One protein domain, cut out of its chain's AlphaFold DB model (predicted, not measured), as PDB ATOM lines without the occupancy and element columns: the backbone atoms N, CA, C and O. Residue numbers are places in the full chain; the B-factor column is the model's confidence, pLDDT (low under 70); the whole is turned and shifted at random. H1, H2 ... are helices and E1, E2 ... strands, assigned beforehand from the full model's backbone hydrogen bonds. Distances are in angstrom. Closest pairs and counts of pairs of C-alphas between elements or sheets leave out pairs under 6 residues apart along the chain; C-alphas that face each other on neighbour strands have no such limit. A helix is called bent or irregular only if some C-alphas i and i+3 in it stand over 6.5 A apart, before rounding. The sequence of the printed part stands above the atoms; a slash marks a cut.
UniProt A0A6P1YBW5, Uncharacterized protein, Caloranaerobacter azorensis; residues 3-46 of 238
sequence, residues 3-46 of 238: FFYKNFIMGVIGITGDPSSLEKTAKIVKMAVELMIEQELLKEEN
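What this domain is: This is residues 3 to 46 of the 238 residues of an uncharacterized protein of Caloranaerobacter azorensis (UniProt A0A6P1YBW5). Look for a small two-stranded hairpin, E1 and E2, beside the middle of one long helix, H1, with E1 nearer to it; the helix makes the length and its residues 39 to 46 stick out. The printed part has 44 residues, with E1, E2 and H1 in that order, the strands antiparallel, the class mixed. It is a loose rod, radius of gyration of the C-alphas 12.4 A, spanning 41 by 16 by 13 A.

How they stand to each other: Find E1, residues 3 to 5, and E2, residues 8 to 12: an antiparallel hairpin at 150 degrees, with N 5 and O 8 3.0 A apart, within hydrogen-bond range. From E1 look to H1, residues 19 to 46: the closest C-alphas, of Phe 3 and Lys 30, are 6.1 A apart. In H1, 21 of 24 O i to N i+4 pairs are within hydrogen-bond range.

Where its parts are: Find C-alpha 3 at (19.150, -46.488, -23.399), where E1 begins its 7.3 A; E2 covers 12.0 A. H1 runs 40.1 A from C-alpha 19 to C-alpha 46 at (41.681, -53.175, -22.333), with a kink of 29 degrees near residue 26; it is only just irregular, C-alphas 20 and 23 being 6.9 A apart.

The domain as a whole: The farthest C-alphas, Ser 20 and Asn 46, are 41.3 A apart. The printed part has no cut and no long link; no printed residue is under pLDDT 70.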
ATOM      1  N   PHE A   3      18.140 -45.486 -23.048       87.19
ATOM      2  CA  PHE A   3      19.150 -46.488 -23.399       87.19
ATOM      3  C   PHE A   3      19.872 -46.992 -22.145       87.19
ATOM      4  O   PHE A   3      19.915 -46.301 -21.119       87.19
ATOM      5  N   PHE A   4      20.393 -48.214 -22.224       85.25
ATOM      6  CA  PHE A   4      20.838 -48.989 -21.074       85.25
ATOM      7  C   PHE A   4      22.257 -49.537 -21.253       85.25
ATOM      8  O   PHE A   4      22.674 -49.859 -22.360       85.25
ATOM      9  N   TYR A   5      22.964 -49.723 -20.141       82.19
ATOM     10  CA  TYR A   5      24.186 -50.527 -20.064       82.19
ATOM     11  C   TYR A   5      24.118 -51.421 -18.825       82.19
ATOM     12  O   TYR A   5      23.793 -50.935 -17.745       82.19
ATOM     13  N   LYS A   6      24.371 -52.733 -18.963       82.06
ATOM     14  CA  LYS A   6      24.232 -53.729 -17.872       82.06
ATOM     15  C   LYS A   6      22.924 -53.572 -17.064       82.06
ATOM     16  O   LYS A   6      22.926 -53.658 -15.842       82.06
ATOM     17  N   ASN A   7      21.810 -53.319 -17.755       81.88
ATOM     18  CA  ASN A   7      20.474 -53.043 -17.198       81.88
ATOM     19  C   ASN A   7      20.313 -51.727 -16.404       81.88
ATOM     20  O   ASN A   7      19.242 -51.489 -15.844       81.88
ATOM     21  N   PHE A   8      21.302 -50.833 -16.402       84.00
ATOM     22  CA  PHE A   8      21.195 -49.495 -15.814       84.00
ATOM     23  C   PHE A   8      20.837 -48.451 -16.875       84.00
ATOM     24  O   PHE A   8      21.387 -48.473 -17.976       84.00
ATOM     25  N   ILE A   9      19.915 -47.534 -16.554       87.31
ATOM     26  CA  ILE A   9      19.562 -46.410 -17.435       87.31
ATOM     27  C   ILE A   9      20.734 -45.434 -17.459       87.31
ATOM     28  O   ILE A   9      21.071 -44.842 -16.437       87.31
ATOM     29  N   MET A  10      21.307 -45.238 -18.642       85.81
ATOM     30  CA  MET A  10      22.434 -44.326 -18.849       85.81
ATOM     31  C   MET A  10      21.981 -42.948 -19.356       85.81
ATOM     32  O   MET A  10      22.699 -41.964 -19.205       85.81
ATOM     33  N   GLY A  11      20.778 -42.852 -19.934       88.56
ATOM     34  CA  GLY A  11      20.214 -41.591 -20.413       88.56
ATOM     35  C   GLY A  11      19.024 -41.775 -21.352       88.56
ATOM     36  O   GLY A  11      18.424 -42.850 -21.427       88.56
ATOM     37  N   VAL A  12      18.674 -40.711 -22.082       88.00
ATOM     38  CA  VAL A  12      17.562 -40.686 -23.045       88.00
ATOM     39  C   VAL A  12      17.994 -40.147 -24.407       88.00
ATOM     40  O   VAL A  12      18.632 -39.107 -24.505       88.00
ATOM     41  N   ILE A  13      17.579 -40.839 -25.467       84.62
ATOM     42  CA  ILE A  13      17.739 -40.428 -26.864       84.62
ATOM     43  C   ILE A  13      16.461 -39.707 -27.302       84.62
ATOM     44  O   ILE A  13      15.365 -40.288 -27.256       84.62
ATOM     45  N   GLY A  14      16.591 -38.446 -27.710       81.81
ATOM     46  CA  GLY A  14      15.536 -37.686 -28.379       81.81
ATOM     47  C   GLY A  14      15.589 -37.933 -29.885       81.81
ATOM     48  O   GLY A  14      16.645 -37.783 -30.489       81.81
ATOM     49  N   ILE A  15      14.469 -38.336 -30.485       80.94
ATOM     50  CA  ILE A  15      14.362 -38.592 -31.927       80.94
ATOM     51  C   ILE A  15      13.123 -37.851 -32.418       80.94
ATOM     52  O   ILE A  15      12.057 -37.975 -31.819       80.94
ATOM     53  N   THR A  16      13.271 -37.061 -33.479       81.12
ATOM     54  CA  THR A  16      12.216 -36.211 -34.044       81.12
ATOM     55  C   THR A  16      11.843 -36.693 -35.445       81.12
ATOM     56  O   THR A  16      12.730 -36.871 -36.277       81.12
ATOM     57  N   GLY A  17      10.551 -36.896 -35.721       81.19
ATOM     58  CA  GLY A  17      10.039 -37.331 -37.028       81.19
ATOM     59  C   GLY A  17       8.604 -37.865 -36.951       81.19
ATOM     60  O   GLY A  17       7.978 -37.790 -35.895       81.19
ATOM     61  N   ASP A  18       8.088 -38.401 -38.062       79.69
ATOM     62  CA  ASP A  18       6.738 -38.986 -38.133       79.69
ATOM     63  C   ASP A  18       6.634 -40.241 -37.237       79.69
ATOM     64  O   ASP A  18       7.320 -41.232 -37.522       79.69
ATOM     65  N   PRO A  19       5.772 -40.242 -36.194       73.38
ATOM     66  CA  PRO A  19       5.629 -41.335 -35.224       73.38
ATOM     67  C   PRO A  19       5.458 -42.723 -35.851       73.38
ATOM     68  O   PRO A  19       5.954 -43.711 -35.310       73.38
ATOM     69  N   SER A  20       4.803 -42.787 -37.012       74.25
ATOM     70  CA  SER A  20       4.453 -44.021 -37.728       74.25
ATOM     71  C   SER A  20       5.678 -44.742 -38.307       74.25
ATOM     72  O   SER A  20       5.694 -45.966 -38.436       74.25
ATOM     73  N   SER A  21       6.724 -43.982 -38.644       72.88
ATOM     74  CA  SER A  21       7.995 -44.487 -39.185       72.88
ATOM     75  C   SER A  21       9.130 -44.474 -38.151       72.88
ATOM     76  O   SER A  21      10.140 -45.162 -38.321       72.88
ATOM     77  N   LEU A  22       8.953 -43.727 -37.053       80.88
ATOM     78  CA  LEU A  22       9.998 -43.450 -36.074       80.88
ATOM     79  C   LEU A  22      10.330 -44.641 -35.182       80.88
ATOM     80  O   LEU A  22      11.474 -44.758 -34.767       80.88
ATOM     81  N   GLU A  23       9.381 -45.529 -34.875       80.31
ATOM     82  CA  GLU A  23       9.600 -46.592 -33.881       80.31
ATOM     83  C   GLU A  23      10.719 -47.567 -34.291       80.31
ATOM     84  O   GLU A  23      11.590 -47.908 -33.485       80.31
ATOM     85  N   LYS A  24      10.728 -47.991 -35.562       80.44
ATOM     86  CA  LYS A  24      11.748 -48.905 -36.099       80.44
ATOM     87  C   LYS A  24      13.121 -48.241 -36.123       80.44
ATOM     88  O   LYS A  24      14.086 -48.809 -35.619       80.44
ATOM     89  N   THR A  25      13.190 -47.021 -36.649       81.88
ATOM     90  CA  THR A  25      14.426 -46.230 -36.707       81.88
ATOM     91  C   THR A  25      14.949 -45.921 -35.307       81.88
ATOM     92  O   THR A  25      16.139 -46.062 -35.045       81.88
ATOM     93  N   ALA A  26      14.057 -45.592 -34.372       84.94
ATOM     94  CA  ALA A  26      14.390 -45.334 -32.984       84.94
ATOM     95  C   ALA A  26      15.057 -46.543 -32.334       84.94
ATOM     96  O   ALA A  26      16.138 -46.399 -31.767       84.94
ATOM     97  N   LYS A  27      14.464 -47.736 -32.466       85.00
ATOM     98  CA  LYS A  27      15.039 -48.986 -31.940       85.00
ATOM     99  C   LYS A  27      16.447 -49.253 -32.478       85.00
ATOM    100  O   LYS A  27      17.322 -49.602 -31.692       85.00
ATOM    101  N   ILE A  28      16.683 -49.032 -33.773       88.88
ATOM    102  CA  ILE A  28      18.017 -49.195 -34.377       88.88
ATOM    103  C   ILE A  28      19.011 -48.194 -33.773       88.88
ATOM    104  O   ILE A  28      20.098 -48.589 -33.361       88.88
ATOM    105  N   VAL A  29      18.627 -46.918 -33.658       88.38
ATOM    106  CA  VAL A  29      19.475 -45.878 -33.051       88.38
ATOM    107  C   VAL A  29      19.794 -46.209 -31.592       88.38
ATOM    108  O   VAL A  29      20.936 -46.056 -31.171       88.38
ATOM    109  N   LYS A  30      18.824 -46.719 -30.825       88.81
ATOM    110  CA  LYS A  30      19.058 -47.180 -29.449       88.81
ATOM    111  C   LYS A  30      20.104 -48.276 -29.387       88.81
ATOM    112  O   LYS A  30      21.062 -48.125 -28.643       88.81
ATOM    113  N   MET A  31      19.933 -49.335 -30.178       89.00
ATOM    114  CA  MET A  31      20.889 -50.442 -30.214       89.00
ATOM    115  C   MET A  31      22.281 -49.952 -30.613       89.00
ATOM    116  O   MET A  31      23.259 -50.351 -29.996       89.00
ATOM    117  N   ALA A  32      22.377 -49.052 -31.597       89.12
ATOM    118  CA  ALA A  32      23.651 -48.469 -32.001       89.12
ATOM    119  C   ALA A  32      24.322 -47.707 -30.847       89.12
ATOM    120  O   ALA A  32      25.502 -47.918 -30.596       89.12
ATOM    121  N   VAL A  33      23.578 -46.878 -30.110       89.19
ATOM    122  CA  VAL A  33      24.110 -46.137 -28.953       89.19
ATOM    123  C   VAL A  33      24.535 -47.078 -27.823       89.19
ATOM    124  O   VAL A  33      25.617 -46.905 -27.270       89.19
ATOM    125  N   GLU A  34      23.723 -48.086 -27.495       89.88
ATOM    126  CA  GLU A  34      24.051 -49.078 -26.459       89.88
ATOM    127  C   GLU A  34      25.330 -49.851 -26.817       89.88
ATOM    128  O   GLU A  34      26.234 -49.955 -25.989       89.88
ATOM    129  N   LEU A  35      25.455 -50.288 -28.075       89.19
ATOM    130  CA  LEU A  35      26.656 -50.950 -28.592       89.19
ATOM    131  C   LEU A  35      27.882 -50.029 -28.595       89.19
ATOM    132  O   LEU A  35      28.971 -50.472 -28.247       89.19
ATOM    133  N   MET A  36      27.737 -48.757 -28.982       86.56
ATOM    134  CA  MET A  36      28.849 -47.795 -28.975       86.56
ATOM    135  C   MET A  36      29.407 -47.591 -27.565       86.56
ATOM    136  O   MET A  36      30.620 -47.516 -27.390       86.56
ATOM    137  N   ILE A  37      28.535 -47.539 -26.558       87.06
ATOM    138  CA  ILE A  37      28.940 -47.409 -25.155       87.06
ATOM    139  C   ILE A  37      29.634 -48.677 -24.671       87.06
ATOM    140  O   ILE A  37      30.687 -48.592 -24.044       87.06
ATOM    141  N   GLU A  38      29.073 -49.846 -24.977       86.56
ATOM    142  CA  GLU A  38      29.692 -51.126 -24.636       86.56
ATOM    143  C   GLU A  38      31.094 -51.251 -25.253       86.56
ATOM    144  O   GLU A  38      32.045 -51.603 -24.558       86.56
ATOM    145  N   GLN A  39      31.249 -50.874 -26.526       85.12
ATOM    146  CA  GLN A  39      32.549 -50.845 -27.194       85.12
ATOM    147  C   GLN A  39      33.539 -49.901 -26.512       85.12
ATOM    148  O   GLN A  39      34.711 -50.250 -26.384       85.12
ATOM    149  N   GLU A  40      33.102 -48.714 -26.095       80.69
ATOM    150  CA  GLU A  40      33.999 -47.741 -25.472       80.69
ATOM    151  C   GLU A  40      34.477 -48.204 -24.091       80.69
ATOM    152  O   GLU A  40      35.662 -48.099 -23.781       80.69
ATOM    153  N   LEU A  41      33.593 -48.828 -23.310       82.06
ATOM    154  CA  LEU A  41      33.954 -49.408 -22.015       82.06
ATOM    155  C   LEU A  41      34.915 -50.594 -22.163       82.06
ATOM    156  O   LEU A  41      35.892 -50.679 -21.424       82.06
ATOM    157  N   LEU A  42      34.703 -51.470 -23.152       80.62
ATOM    158  CA  LEU A  42      35.636 -52.566 -23.444       80.62
ATOM    159  C   LEU A  42      37.032 -52.049 -23.827       80.62
ATOM    160  O   LEU A  42      38.045 -52.610 -23.406       80.62
ATOM    161  N   LYS A  43      37.111 -50.962 -24.606       79.00
ATOM    162  CA  LYS A  43      38.397 -50.320 -24.925       79.00
ATOM    163  C   LYS A  43      39.071 -49.754 -23.680       79.00
ATOM    164  O   LYS A  43      40.283 -49.903 -23.534       79.00
ATOM    165  N   GLU A  44      38.314 -49.110 -22.796       78.12
ATOM    166  CA  GLU A  44      38.837 -48.560 -21.543       78.12
ATOM    167  C   GLU A  44      39.373 -49.668 -20.620       78.12
ATOM    168  O   GLU A  44      40.485 -49.550 -20.092       78.12
ATOM    169  N   GLU A  45      38.639 -50.777 -20.491       80.19
ATOM    170  CA  GLU A  45      39.069 -51.971 -19.753       80.19
ATOM    171  C   GLU A  45      40.375 -52.545 -20.333       80.19
ATOM    172  O   GLU A  45      41.333 -52.772 -19.588       80.19
ATOM    173  N   ASN A  46      40.468 -52.695 -21.658       78.19
ATOM    174  CA  ASN A  46      41.681 -53.175 -22.333       78.19
ATOM    175  C   ASN A  46      42.876 -52.229 -22.150       78.19
ATOM    176  O   ASN A  46      43.985 -52.677 -21.853       78.19
TER     177      ASN A  46